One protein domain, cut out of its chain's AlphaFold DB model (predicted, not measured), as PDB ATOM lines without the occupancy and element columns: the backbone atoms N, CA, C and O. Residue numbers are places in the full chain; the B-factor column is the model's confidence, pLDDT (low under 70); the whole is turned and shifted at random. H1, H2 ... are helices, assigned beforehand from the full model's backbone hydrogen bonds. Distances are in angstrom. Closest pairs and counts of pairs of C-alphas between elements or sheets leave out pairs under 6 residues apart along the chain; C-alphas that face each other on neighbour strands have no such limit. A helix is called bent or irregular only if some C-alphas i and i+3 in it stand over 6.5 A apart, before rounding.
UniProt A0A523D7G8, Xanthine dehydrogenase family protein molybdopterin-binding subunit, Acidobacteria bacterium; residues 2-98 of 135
ATOM      1  N   ASP A   2      50.527  23.043 -53.599       41.75
ATOM      2  CA  ASP A   2      51.105  22.231 -54.688       41.75
ATOM      3  C   ASP A   2      51.686  23.088 -55.831       41.75
ATOM      4  O   ASP A   2      52.764  22.791 -56.338       41.75
ATOM      5  N   GLU A   3      51.079  24.245 -56.125       50.03
ATOM      6  CA  GLU A   3      51.642  25.247 -57.051       50.03
ATOM      7  C   GLU A   3      52.990  25.839 -56.592       50.03
ATOM      8  O   GLU A   3      53.783  26.280 -57.419       50.03
ATOM      9  N   MET A   4      53.286  25.828 -55.283       48.09
ATOM     10  CA  MET A   4      54.574  26.283 -54.726       48.09
ATOM     11  C   MET A   4      55.595  25.144 -54.585       48.09
ATOM     12  O   MET A   4      56.796  25.405 -54.532       48.09
ATOM     13  N   ALA A   5      55.143  23.887 -54.557       49.62
ATOM     14  CA  ALA A   5      56.019  22.718 -54.537       49.62
ATOM     15  C   ALA A   5      56.683  22.499 -55.908       49.62
ATOM     16  O   ALA A   5      57.887  22.237 -55.975       49.62
ATOM     17  N   HIS A   6      55.939  22.709 -56.998       50.66
ATOM     18  CA  HIS A   6      56.411  22.503 -58.370       50.66
ATOM     19  C   HIS A   6      57.662  23.328 -58.769       50.66
ATOM     20  O   HIS A   6      58.570  22.748 -59.371       50.66
ATOM     21  N   PRO A   7      57.795  24.628 -58.425       51.34
ATOM     22  CA  PRO A   7      59.017  25.398 -58.693       51.34
ATOM     23  C   PRO A   7      60.179  25.094 -57.729       51.34
ATOM     24  O   PRO A   7      61.305  25.507 -57.989       51.34
ATOM     25  N   SER A   8      59.939  24.374 -56.627       54.47
ATOM     26  CA  SER A   8      60.959  24.078 -55.605       54.47
ATOM     27  C   SER A   8      61.729  22.768 -55.833       54.47
ATOM     28  O   SER A   8      62.706  22.506 -55.129       54.47
ATOM     29  N   GLY A   9      61.295  21.933 -56.788       58.16
ATOM     30  CA  GLY A   9      61.926  20.645 -57.112       58.16
ATOM     31  C   GLY A   9      61.841  19.592 -56.000       58.16
ATOM     32  O   GLY A   9      62.574  18.606 -56.034       58.16
ATOM     33  N   ARG A  10      60.988  19.806 -54.991       58.28
ATOM     34  CA  ARG A  10      60.795  18.890 -53.861       58.28
ATOM     35  C   ARG A  10      59.522  18.081 -54.036       58.28
ATOM     36  O   ARG A  10      58.539  18.569 -54.587       58.28
ATOM     37  N   GLU A  11      59.552  16.855 -53.525       64.56
ATOM     38  CA  GLU A  11      58.372  16.001 -53.458       64.56
ATOM     39  C   GLU A  11      57.270  16.721 -52.634       64.56
ATOM     40  O   GLU A  11      57.575  17.292 -51.575       64.56
ATOM     41  N   PRO A  12      56.020  16.799 -53.137       61.97
ATOM     42  CA  PRO A  12      54.979  17.640 -52.545       61.97
ATOM     43  C   PRO A  12      54.649  17.330 -51.081       61.97
ATOM     44  O   PRO A  12      54.340  18.258 -50.324       61.97
ATOM     45  N   LEU A  13      54.717  16.066 -50.652       65.06
ATOM     46  CA  LEU A  13      54.456  15.677 -49.263       65.06
ATOM     47  C   LEU A  13      55.593  16.114 -48.332       65.06
ATOM     48  O   LEU A  13      55.332  16.651 -47.254       65.06
ATOM     49  N   GLU A  14      56.850  15.977 -48.751       62.28
ATOM     50  CA  GLU A  14      58.009  16.451 -47.986       62.28
ATOM     51  C   GLU A  14      58.050  17.984 -47.879       62.28
ATOM     52  O   GLU A  14      58.367  18.534 -46.816       62.28
ATOM     53  N   PHE A  15      57.647  18.701 -48.935       63.66
ATOM     54  CA  PHE A  15      57.500  20.159 -48.886       63.66
ATOM     55  C   PHE A  15      56.442  20.594 -47.856       63.66
ATOM     56  O   PHE A  15      56.689  21.511 -47.061       63.66
ATOM     57  N   ARG A  16      55.299  19.889 -47.820       61.94
ATOM     58  CA  ARG A  16      54.222  20.099 -46.838       61.94
ATOM     59  C   ARG A  16      54.683  19.780 -45.410       61.94
ATOM     60  O   ARG A  16      54.491  20.602 -44.514       61.94
ATOM     61  N   ARG A  17      55.373  18.654 -45.187       59.91
ATOM     62  CA  ARG A  17      55.892  18.248 -43.861       59.91
ATOM     63  C   ARG A  17      56.885  19.248 -43.267       59.91
ATOM     64  O   ARG A  17      56.873  19.470 -42.059       59.91
ATOM     65  N   GLN A  18      57.741  19.864 -44.084       60.44
ATOM     66  CA  GLN A  18      58.732  20.827 -43.588       60.44
ATOM     67  C   GLN A  18      58.128  22.179 -43.182       60.44
ATOM     68  O   GLN A  18      58.614  22.777 -42.222       60.44
ATOM     69  N   HIS A  19      57.067  22.634 -43.853       57.44
ATOM     70  CA  HIS A  19      56.433  23.930 -43.569       57.44
ATOM     71  C   HIS A  19      55.392  23.884 -42.438       57.44
ATOM     72  O   HIS A  19      55.044  24.924 -41.888       57.44
ATOM     73  N   ILE A  20      54.941  22.692 -42.033       57.12
ATOM     74  CA  ILE A  20      53.849  22.500 -41.058       57.12
ATOM     75  C   ILE A  20      54.352  22.211 -39.621       57.12
ATOM     76  O   ILE A  20      53.568  22.021 -38.695       57.12
ATOM     77  N   LYS A  21      55.671  22.269 -39.371       52.88
ATOM     78  CA  LYS A  21      56.318  21.888 -38.090       52.88
ATOM     79  C   LYS A  21      55.838  22.602 -36.804       52.88
ATOM     80  O   LYS A  21      56.322  22.259 -35.733       52.88
ATOM     81  N   HIS A  22      54.908  23.557 -36.870       55.97
ATOM     82  CA  HIS A  22      54.578  24.448 -35.753       55.97
ATOM     83  C   HIS A  22      53.145  24.293 -35.197       55.97
ATOM     84  O   HIS A  22      52.836  24.936 -34.196       55.97
ATOM     85  N   ASN A  23      52.283  23.427 -35.762       57.62
ATOM     86  CA  ASN A  23      50.907  23.231 -35.272       57.62
ATOM     87  C   ASN A  23      50.425  21.757 -35.374       57.62
ATOM     88  O   ASN A  23      50.301  21.225 -36.478       57.62
ATOM     89  N   PRO A  24      50.092  21.084 -34.250       61.84
ATOM     90  CA  PRO A  24      49.640  19.686 -34.232       61.84
ATOM     91  C   PRO A  24      48.363  19.392 -35.036       61.84
ATOM     92  O   PRO A  24      48.151  18.246 -35.437       61.84
ATOM     93  N   ARG A  25      47.493  20.389 -35.254       64.06
ATOM     94  CA  ARG A  25      46.257  20.218 -36.040       64.06
ATOM     95  C   ARG A  25      46.552  20.048 -37.528       64.06
ATOM     96  O   ARG A  25      46.008  19.146 -38.152       64.06
ATOM     97  N   ASP A  26      47.478  20.840 -38.051       67.00
ATOM     98  CA  ASP A  26      47.820  20.867 -39.475       67.00
ATOM     99  C   ASP A  26      48.510  19.566 -39.921       67.00
ATOM    100  O   ASP A  26      48.298  19.087 -41.033       67.00
ATOM    101  N   TYR A  27      49.280  18.936 -39.029       68.19
ATOM    102  CA  TYR A  27      49.878  17.623 -39.276       68.19
ATOM    103  C   TYR A  27      48.823  16.506 -39.387       68.19
ATOM    104  O   TYR A  27      48.885  15.689 -40.304       68.19
ATOM    105  N   ARG A  28      47.806  16.501 -38.513       75.19
ATOM    106  CA  ARG A  28      46.708  15.517 -38.576       75.19
ATOM    107  C   ARG A  28      45.877  15.654 -39.847       75.19
ATOM    108  O   ARG A  28      45.410  14.653 -40.375       75.19
ATOM    109  N   THR A  29      45.726  16.870 -40.363       79.50
ATOM    110  CA  THR A  29      45.059  17.129 -41.646       79.50
ATOM    111  C   THR A  29      45.755  16.391 -42.790       79.50
ATOM    112  O   THR A  29      45.086  15.764 -43.607       79.50
ATOM    113  N   LEU A  30      47.092  16.386 -42.824       80.81
ATOM    114  CA  LEU A  30      47.848  15.631 -43.828       80.81
ATOM    115  C   LEU A  30      47.660  14.118 -43.681       80.81
ATOM    116  O   LEU A  30      47.521  13.424 -44.684       80.81
ATOM    117  N   GLU A  31      47.628  13.608 -42.448       85.06
ATOM    118  CA  GLU A  31      47.368  12.185 -42.201       85.06
ATOM    119  C   GLU A  31      45.964  11.784 -42.656       85.06
ATOM    120  O   GLU A  31      45.800  10.734 -43.268       85.06
ATOM    121  N   VAL A  32      44.958  12.630 -42.420       86.88
ATOM    122  CA  VAL A  32      43.593  12.405 -42.916       86.88
ATOM    123  C   VAL A  32      43.573  12.340 -44.439       86.88
ATOM    124  O   VAL A  32      42.982  11.413 -44.986       86.88
ATOM    125  N   VAL A  33      44.241  13.272 -45.126       89.12
ATOM    126  CA  VAL A  33      44.333  13.261 -46.595       89.12
ATOM    127  C   VAL A  33      44.972  11.963 -47.089       89.12
ATOM    128  O   VAL A  33      44.366  11.264 -47.896       89.12
ATOM    129  N   ALA A  34      46.127  11.583 -46.538       89.12
ATOM    130  CA  ALA A  34      46.821  10.359 -46.933       89.12
ATOM    131  C   ALA A  34      45.986   9.092 -46.667       89.12
ATOM    132  O   ALA A  34      45.971   8.173 -47.486       89.12
ATOM    133  N   GLN A  35      45.254   9.040 -45.548       91.00
ATOM    134  CA  GLN A  35      44.358   7.923 -45.235       91.00
ATOM    135  C   GLN A  35      43.186   7.842 -46.214       91.00
ATOM    136  O   GLN A  35      42.818   6.749 -46.639       91.00
ATOM    137  N   VAL A  36      42.614   8.982 -46.611       91.75
ATOM    138  CA  VAL A  36      41.536   9.025 -47.608       91.75
ATOM    139  C   VAL A  36      42.041   8.573 -48.977       91.75
ATOM    140  O   VAL A  36      41.408   7.724 -49.599       91.75
ATOM    141  N   GLU A  37      43.186   9.077 -49.433       92.88
ATOM    142  CA  GLU A  37      43.791   8.696 -50.718       92.88
ATOM    143  C   GLU A  37      44.154   7.203 -50.762       92.88
ATOM    144  O   GLU A  37      43.832   6.498 -51.727       92.88
ATOM    145  N   GLY A  38      44.759   6.690 -49.688       92.69
ATOM    146  CA  GLY A  38      45.083   5.272 -49.548       92.69
ATOM    147  C   GLY A  38      43.836   4.388 -49.529       92.69
ATOM    148  O   GLY A  38      43.772   3.386 -50.245       92.69
ATOM    149  N   ALA A  39      42.810   4.781 -48.772       94.31
ATOM    150  CA  ALA A  39      41.548   4.055 -48.694       94.31
ATOM    151  C   ALA A  39      40.781   4.058 -50.025       94.31
ATOM    152  O   ALA A  39      40.218   3.029 -50.403       94.31
ATOM    153  N   LEU A  40      40.789   5.173 -50.764       94.31
ATOM    154  CA  LEU A  40      40.217   5.258 -52.109       94.31
ATOM    155  C   LEU A  40      40.939   4.316 -53.076       94.31
ATOM    156  O   LEU A  40      40.285   3.538 -53.767       94.31
ATOM    157  N   THR A  41      42.272   4.335 -53.084       95.00
ATOM    158  CA  THR A  41      43.088   3.476 -53.957       95.00
ATOM    159  C   THR A  41      42.840   1.995 -53.663       95.00
ATOM    160  O   THR A  41      42.543   1.218 -54.573       95.00
ATOM    161  N   MET A  42      42.878   1.608 -52.383       94.94
ATOM    162  CA  MET A  42      42.579   0.244 -51.939       94.94
ATOM    163  C   MET A  42      41.139  -0.153 -52.283       94.94
ATOM    164  O   MET A  42      40.892  -1.240 -52.800       94.94
ATOM    165  N   GLY A  43      40.175   0.734 -52.041       95.56
ATOM    166  CA  GLY A  43      38.768   0.476 -52.315       95.56
ATOM    167  C   GLY A  43      38.472   0.303 -53.802       95.56
ATOM    168  O   GLY A  43      37.683  -0.567 -54.163       95.56
ATOM    169  N   LEU A  44      39.117   1.091 -54.668       96.31
ATOM    170  CA  LEU A  44      39.008   0.972 -56.122       96.31
ATOM    171  C   LEU A  44      39.621  -0.336 -56.612       96.31
ATOM    172  O   LEU A  44      38.987  -1.060 -57.379       96.31
ATOM    173  N   SER A  45      40.813  -0.668 -56.121       96.12
ATOM    174  CA  SER A  45      41.490  -1.929 -56.419       96.12
ATOM    175  C   SER A  45      40.615  -3.133 -56.037       96.12
ATOM    176  O   SER A  45      40.284  -3.962 -56.894       96.12
ATOM    177  N   ALA A  46      40.088  -3.143 -54.809       95.19
ATOM    178  CA  ALA A  46      39.167  -4.162 -54.312       95.19
ATOM    179  C   ALA A  46      37.831  -4.221 -55.075       95.19
ATOM    180  O   ALA A  46      37.231  -5.285 -55.246       95.19
ATOM    181  N   ALA A  47      37.322  -3.072 -55.521       95.94
ATOM    182  CA  ALA A  47      36.064  -2.990 -56.248       95.94
ATOM    183  C   ALA A  47      36.180  -3.489 -57.693       95.94
ATOM    184  O   ALA A  47      35.220  -4.075 -58.200       95.94
ATOM    185  N   LEU A  48      37.317  -3.249 -58.350       95.62
ATOM    186  CA  LEU A  48      37.461  -3.377 -59.801       95.62
ATOM    187  C   LEU A  48      38.318  -4.565 -60.251       95.62
ATOM    188  O   LEU A  48      38.083  -5.070 -61.350       95.62
ATOM    189  N   LYS A  49      39.287  -5.017 -59.445       95.00
ATOM    190  CA  LYS A  49      40.306  -5.985 -59.890       95.00
ATOM    191  C   LYS A  49      40.526  -7.143 -58.929       95.00
ATOM    192  O   LYS A  49      40.586  -8.287 -59.373       95.00
ATOM    193  N   GLU A  50      40.618  -6.864 -57.632       94.88
ATOM    194  CA  GLU A  50      41.068  -7.874 -56.677       94.88
ATOM    195  C   GLU A  50      40.054  -9.008 -56.509       94.88
ATOM    196  O   GLU A  50      38.859  -8.805 -56.264       94.88
ATOM    197  N   LYS A  51      40.554 -10.236 -56.623       93.75
ATOM    198  CA  LYS A  51      39.795 -11.462 -56.409       93.75
ATOM    199  C   LYS A  51      40.769 -12.573 -56.050       93.75
ATOM    200  O   LYS A  51      41.685 -12.858 -56.809       93.75
ATOM    201  N   VAL A  52      40.522 -13.233 -54.923       93.19
ATOM    202  CA  VAL A  52      41.206 -14.485 -54.590       93.19
ATOM    203  C   VAL A  52      40.476 -15.630 -55.281       93.19
ATOM    204  O   VAL A  52      39.260 -15.783 -55.127       93.19
ATOM    205  N   GLU A  53      41.206 -16.432 -56.048       91.25
ATOM    206  CA  GLU A  53      40.693 -17.646 -56.673       91.25
ATOM    207  C   GLU A  53      41.115 -18.887 -55.889       91.25
ATOM    208  O   GLU A  53      42.205 -18.949 -55.317       91.25
ATOM    209  N   PHE A  54      40.229 -19.880 -55.860       92.69
ATOM    210  CA  PHE A  54      40.439 -21.149 -55.175       92.69
ATOM    211  C   PHE A  54      40.276 -22.295 -56.170       92.69
ATOM    212  O   PHE A  54      39.300 -22.329 -56.921       92.69
ATOM    213  N   SER A  55      41.209 -23.243 -56.155       92.19
ATOM    214  CA  SER A  55      41.185 -24.445 -56.991       92.19
ATOM    215  C   SER A  55      41.962 -25.575 -56.316       92.19
ATOM    216  O   SER A  55      42.867 -25.326 -55.522       92.19
ATOM    217  N   GLY A  56      41.587 -26.830 -56.581       88.06
ATOM    218  CA  GLY A  56      42.310 -28.002 -56.062       88.06
ATOM    219  C   GLY A  56      42.413 -28.082 -54.530       88.06
ATOM    220  O   GLY A  56      43.337 -28.705 -54.020       88.06
ATOM    221  N   GLY A  57      41.496 -27.442 -53.797       92.69
ATOM    222  CA  GLY A  57      41.504 -27.401 -52.329       92.69
ATOM    223  C   GLY A  57      42.365 -26.294 -51.705       92.69
ATOM    224  O   GLY A  57      42.504 -26.273 -50.486       92.69
ATOM    225  N   GLY A  58      42.916 -25.368 -52.499       92.12
ATOM    226  CA  GLY A  58      43.752 -24.270 -52.004       92.12
ATOM    227  C   GLY A  58      43.552 -22.950 -52.748       92.12
ATOM    228  O   GLY A  58      42.746 -22.851 -53.675       92.12
ATOM    229  N   VAL A  59      44.289 -21.926 -52.312       92.44
ATOM    230  CA  VAL A  59      44.368 -20.624 -52.990       92.44
ATOM    231  C   VAL A  59      45.198 -20.778 -54.262       92.44
ATOM    232  O   VAL A  59      46.308 -21.301 -54.219       92.44
ATOM    233  N   GLN A  60      44.656 -20.310 -55.381       92.00
ATOM    234  CA  GLN A  60      45.339 -20.280 -56.671       92.00
ATOM    235  C   GLN A  60      46.024 -18.931 -56.929       92.00
ATOM    236  O   GLN A  60      47.049 -18.906 -57.598       92.00
ATOM    237  N   SER A  61      45.478 -17.838 -56.388       89.44
ATOM    238  CA  SER A  61      46.059 -16.496 -56.502       89.44
ATOM    239  C   SER A  61      47.296 -16.361 -55.605       89.44
ATOM    240  O   SER A  61      47.168 -16.066 -54.416       89.44
ATOM    241  N   ALA A  62      48.484 -16.637 -56.143       85.81
ATOM    242  CA  ALA A  62      49.734 -16.696 -55.391       85.81
ATOM    243  C   ALA A  62      50.664 -15.487 -55.616       85.81
ATOM    244  O   ALA A  62      51.667 -15.360 -54.909       85.81
ATOM    245  N   ASN A  63      50.389 -14.609 -56.587       87.94
ATOM    246  CA  ASN A  63      51.232 -13.454 -56.917       87.94
ATOM    247  C   ASN A  63      50.430 -12.261 -57.488       87.94
ATOM    248  O   ASN A  63      49.220 -12.305 -57.627       87.94
ATOM    249  N   PHE A  64      51.092 -11.158 -57.852       86.12
ATOM    250  CA  PHE A  64      50.393  -9.981 -58.407       86.12
ATOM    251  C   PHE A  64      50.002 -10.085 -59.893       86.12
ATOM    252  O   PHE A  64      49.340  -9.199 -60.430       86.12
ATOM    253  N   GLY A  65      50.419 -11.148 -60.575       85.56
ATOM    254  CA  GLY A  65      49.957 -11.493 -61.918       85.56
ATOM    255  C   GLY A  65      48.598 -12.199 -61.912       85.56
ATOM    256  O   GLY A  65      47.795 -11.963 -62.814       85.56
ATOM    257  N   ASP A  66      48.327 -13.021 -60.894       86.94
ATOM    258  CA  ASP A  66      47.052 -13.729 -60.705       86.94
ATOM    259  C   ASP A  66      46.116 -13.054 -59.674       86.94
ATOM    260  O   ASP A  66      44.901 -13.242 -59.735       86.94
ATOM    261  N   TYR A  67      46.650 -12.195 -58.798       92.12
ATOM    262  CA  TYR A  67      45.923 -11.254 -57.944       92.12
ATOM    263  C   TYR A  67      46.200  -9.812 -58.382       92.12
ATOM    264  O   TYR A  67      47.180  -9.186 -57.972       92.12
ATOM    265  N   GLN A  68      45.339  -9.261 -59.233       91.44
ATOM    266  CA  GLN A  68      45.583  -7.935 -59.798       91.44
ATOM    267  C   GLN A  68      45.226  -6.813 -58.820       91.44
ATOM    268  O   GLN A  68      44.066  -6.650 -58.444       91.44
ATOM    269  N   LEU A  69      46.228  -5.998 -58.486       94.38
ATOM    270  CA  LEU A  69      46.056  -4.702 -57.830       94.38
ATOM    271  C   LEU A  69      45.839  -3.587 -58.862       94.38
ATOM    272  O   LEU A  69      46.231  -3.711 -60.025       94.38
ATOM    273  N   LEU A  70      45.240  -2.474 -58.434       94.75
ATOM    274  CA  LEU A  70      45.158  -1.249 -59.231       94.75
ATOM    275  C   LEU A  70      46.568  -0.667 -59.449       94.75
ATOM    276  O   LEU A  70      47.222  -0.290 -58.474       94.75
ATOM    277  N   PRO A  71      47.062  -0.583 -60.696       93.69
ATOM    278  CA  PRO A  71      48.354   0.027 -60.968       93.69
ATOM    279  C   PRO A  71      48.261   1.553 -60.881       93.69
ATOM    280  O   PRO A  71      47.206   2.141 -61.109       93.69
ATOM    281  N   MET A  72      49.399   2.209 -60.646       92.88
ATOM    282  CA  MET A  72      49.486   3.674 -60.584       92.88
ATOM    283  C   MET A  72      48.969   4.360 -61.859       92.88
ATOM    284  O   MET A  72      48.392   5.435 -61.780       92.88
ATOM    285  N   SER A  73      49.108   3.725 -63.027       95.38
ATOM    286  CA  SER A  73      48.590   4.244 -64.303       95.38
ATOM    287  C   SER A  73      47.061   4.317 -64.384       95.38
ATOM    288  O   SER A  73      46.536   4.955 -65.288       95.38
ATOM    289  N   GLU A  74      46.353   3.620 -63.495       93.75
ATOM    290  CA  GLU A  74      44.889   3.624 -63.398       93.75
ATOM    291  C   GLU A  74      44.392   4.334 -62.126       93.75
ATOM    292  O   GLU A  74      43.185   4.384 -61.884       93.75
ATOM    293  N   ALA A  75      45.301   4.866 -61.301       92.88
ATOM    294  CA  ALA A  75      44.922   5.636 -60.126       92.88
ATOM    295  C   ALA A  75      44.291   6.970 -60.568       92.88
ATOM    296  O   ALA A  75      44.873   7.665 -61.403       92.88
ATOM    297  N   PRO A  76      43.103   7.332 -60.053       90.88
ATOM    298  CA  PRO A  76      42.486   8.607 -60.384       90.88
ATOM    299  C   PRO A  76      43.149   9.754 -59.618       90.88
ATOM    300  O   PRO A  76      43.680   9.557 -58.525       90.88
ATOM    301  N   ASP A  77      43.016  10.970 -60.143       91.38
ATOM    302  CA  ASP A  77      43.292  12.176 -59.367       91.38
ATOM    303  C   ASP A  77      42.274  12.295 -58.223       91.38
ATOM    304  O   ASP A  77      41.059  12.212 -58.432       91.38
ATOM    305  N   VAL A  78      42.771  12.490 -57.001       89.81
ATOM    306  CA  VAL A  78      41.950  12.586 -55.790       89.81
ATOM    307  C   VAL A  78      42.029  14.001 -55.231       89.81
ATOM    308  O   VAL A  78      43.107  14.530 -54.984       89.81
ATOM    309  N   ALA A  79      40.866  14.602 -54.982       90.38
ATOM    310  CA  ALA A  79      40.743  15.855 -54.248       90.38
ATOM    311  C   ALA A  79      40.072  15.593 -52.897       90.38
ATOM    312  O   ALA A  79      38.956  15.070 -52.838       90.38
ATOM    313  N   VAL A  80      40.745  15.966 -51.806       88.12
ATOM    314  CA  VAL A  80      40.226  15.813 -50.443       88.12
ATOM    315  C   VAL A  80      39.857  17.179 -49.878       88.12
ATOM    316  O   VAL A  80      40.694  18.073 -49.770       88.12
ATOM    317  N   HIS A  81      38.597  17.321 -49.471       88.50
ATOM    318  CA  HIS A  81      38.089  18.503 -48.783       88.50
ATOM    319  C   HIS A  81      37.737  18.135 -47.344       88.50
ATOM    320  O   HIS A  81      36.933  17.233 -47.108       88.50
ATOM    321  N   ILE A  82      38.342  18.831 -46.384       84.88
ATOM    322  CA  ILE A  82      38.102  18.617 -44.955       84.88
ATOM    323  C   ILE A  82      37.184  19.728 -44.461       84.88
ATOM    324  O   ILE A  82      37.472  20.909 -44.653       84.88
ATOM    325  N   LEU A  83      36.068  19.334 -43.852       84.62
ATOM    326  CA  LEU A  83      35.089  20.245 -43.269       84.62
ATOM    327  C   LEU A  83      35.302  20.321 -41.758       84.62
ATOM    328  O   LEU A  83      35.498  19.294 -41.104       84.62
ATOM    329  N   GLU A  84      35.252  21.531 -41.208       82.50
ATOM    330  CA  GLU A  84      35.303  21.738 -39.763       82.50
ATOM    331  C   GLU A  84      34.026  21.205 -39.098       82.50
ATOM    332  O   GLU A  84      32.928  21.291 -39.652       82.50
ATOM    333  N   SER A  85      34.179  20.620 -37.911       82.19
ATOM    334  CA  SER A  85      33.087  20.029 -37.140       82.19
ATOM    335  C   SER A  85      33.352  20.195 -35.647       82.19
ATOM    336  O   SER A  85      34.465  19.941 -35.187       82.19
ATOM    337  N   ASP A  86      32.309  20.550 -34.899       87.50
ATOM    338  CA  ASP A  86      32.319  20.617 -33.429       87.50
ATOM    339  C   ASP A  86      32.011  19.254 -32.773       87.50
ATOM    340  O   ASP A  86      31.882  19.143 -31.552       87.50
ATOM    341  N   GLY A  87      31.848  18.203 -33.584       80.88
ATOM    342  CA  GLY A  87      31.597  16.846 -33.112       80.88
ATOM    343  C   GLY A  87      32.803  16.221 -32.391       80.88
ATOM    344  O   GLY A  87      33.940  16.678 -32.537       80.88
ATOM    345  N   PRO A  88      32.587  15.139 -31.620       79.81
ATOM    346  CA  PRO A  88      33.683  14.426 -30.978       79.81
ATOM    347  C   PRO A  88      34.666  13.877 -32.020       79.81
ATOM    348  O   PRO A  88      34.268  13.375 -33.073       79.81
ATOM    349  N   ILE A  89      35.963  13.943 -31.709       74.62
ATOM    350  CA  ILE A  89      37.022  13.419 -32.578       74.62
ATOM    351  C   ILE A  89      36.896  11.893 -32.667       74.62
ATOM    352  O   ILE A  89      36.935  11.202 -31.649       74.62
ATOM    353  N   GLY A  90      36.785  11.377 -33.893       81.00
ATOM    354  CA  GLY A  90      36.769   9.947 -34.203       81.00
ATOM    355  C   GLY A  90      38.037   9.473 -34.918       81.00
ATOM    356  O   GLY A  90      38.881  10.269 -35.332       81.00
ATOM    357  N   GLY A  91      38.167   8.155 -35.074       80.06
ATOM    358  CA  GLY A  91      39.208   7.555 -35.909       80.06
ATOM    359  C   GLY A  91      38.887   7.688 -37.401       80.06
ATOM    360  O   GLY A  91      37.730   7.586 -37.799       80.06
ATOM    361  N   MET A  92      39.922   7.893 -38.224       83.06
ATOM    362  CA  MET A  92      39.780   8.038 -39.682       83.06
ATOM    363  C   MET A  92      40.311   6.837 -40.485       83.06
ATOM    364  O   MET A  92      40.017   6.712 -41.669       83.06
ATOM    365  N   GLY A  93      41.070   5.935 -39.851       75.88
ATOM    366  CA  GLY A  93      41.851   4.903 -40.549       75.88
ATOM    367  C   GLY A  93      41.040   3.912 -41.394       75.88
ATOM    368  O   GLY A  93      41.530   3.459 -42.419       75.88
ATOM    369  N   GLU A  94      39.799   3.606 -41.013       80.56
ATOM    370  CA  GLU A  94      38.943   2.669 -41.763       80.56
ATOM    371  C   GLU A  94      37.761   3.358 -42.446       80.56
ATOM    372  O   GLU A  94      37.068   2.747 -43.251       80.56
ATOM    373  N   THR A  95      37.514   4.637 -42.167       82.38
ATOM    374  CA  THR A  95      36.271   5.309 -42.570       82.38
ATOM    375  C   THR A  95      36.216   5.561 -44.079       82.38
ATOM    376  O   THR A  95      35.137   5.548 -44.672       82.38
ATOM    377  N   GLY A  96      37.374   5.751 -44.721       84.19
ATOM    378  CA  GLY A  96      37.460   6.037 -46.154       84.19
ATOM    379  C   GLY A  96      37.193   4.837 -47.071       84.19
ATOM    380  O   GLY A  96      36.794   5.038 -48.214       84.19
ATOM    381  N   LEU A  97      37.383   3.599 -46.598       90.88
ATOM    382  CA  LEU A  97      37.409   2.397 -47.450       90.88
ATOM    383  C   LEU A  97      36.014   1.797 -47.747       90.88
ATOM    384  O   LEU A  97      35.707   1.560 -48.921       90.88
ATOM    385  N   PRO A  98      35.132   1.562 -46.750       91.56
ATOM    386  CA  PRO A  98      33.804   0.986 -46.966       91.56
ATOM    387  C   PRO A  98      32.939   1.670 -48.038       91.56
ATOM    388  O   PRO A  98      32.270   0.945 -48.781       91.56
TER     389      PRO A  98
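What this domain is: This is residues 2 to 98 of the 135 residues of the protein "Xanthine dehydrogenase family protein molybdopterin-binding subunit" of Acidobacteria bacterium (UniProt A0A523D7G8). One long helix, H3, makes the straight axis of a loose model; two short helices, H1 and H2, form a corner near its first residues, and a long stretch with no named element, residues 49 to 98, runs on past its last residue, folds back alongside it and turns round to end near it. Two parts of that stretch stick out: residues 54 to 59, which hold a tiny antiparallel pairing beyond the last residue of H3, and residues 83 to 90, a loop nearer its first residues. The printed part has 97 residues with three named helices, H1, H2 and H3 along the chain, and no named strand; the class is all helix, though only 40 of the 97 residues are in named elements. The whole is loose, with a radius of gyration of the C-alphas of 18.1 A, and its C-alphas span 57 by 39 by 19 A, only just flat.

How they stand to each other: H3, residues 24 to 48, touches no helix. H2, residues 12 to 19, is close to H3 but not clearly touching: the closest C-alphas, of Arg 17 and Tyr 27, are 7.6 A apart. The two helices run opposite ways at a shallow tilt of 15 degrees. H1, residues 2 to 8, and H2 touch only at the corner by their link, where the closest C-alphas, of Ala 5 and Pro 12, are 5.6 A apart. Their lines are about perpendicular, at 85 degrees. H1 and H3 are apart. In H2 every O i to N i+4 pair is within hydrogen-bond range; in H3 20 of 21 are, and in H1 1 of 3, beside 2 of 4 O i to N i+3 pairs. Residues 54 to 55 pair with residues 58 to 59, antiparallel.

Where its parts are: H3 is 36.5 A long, from C-alpha 24 at (49.640, 19.686, -34.232) to C-alpha 48 at (37.461, -3.377, -59.801). H2 measures 11.1 A from first to last C-alpha. H1 measures 10.1 A and begins with C-alpha 2 at (51.105, 22.231, -54.688). H1 is neither bent nor irregular, but only just: C-alphas 4 and 7 are 6.0 A apart.

The domain as a whole: The two C-alphas farthest apart, those of His 22 and Gly 56, are 57.6 A apart. Residues 54 to 59 and 83 to 90 stand free; the body without them has 83 residues and spans 50 by 32 by 20 A. The printed part has no cut, and the links H1 to H2 and H2 to H3 are tight. The mean pLDDT of the printed part is 80.7; residues 2 to 27 are under 70.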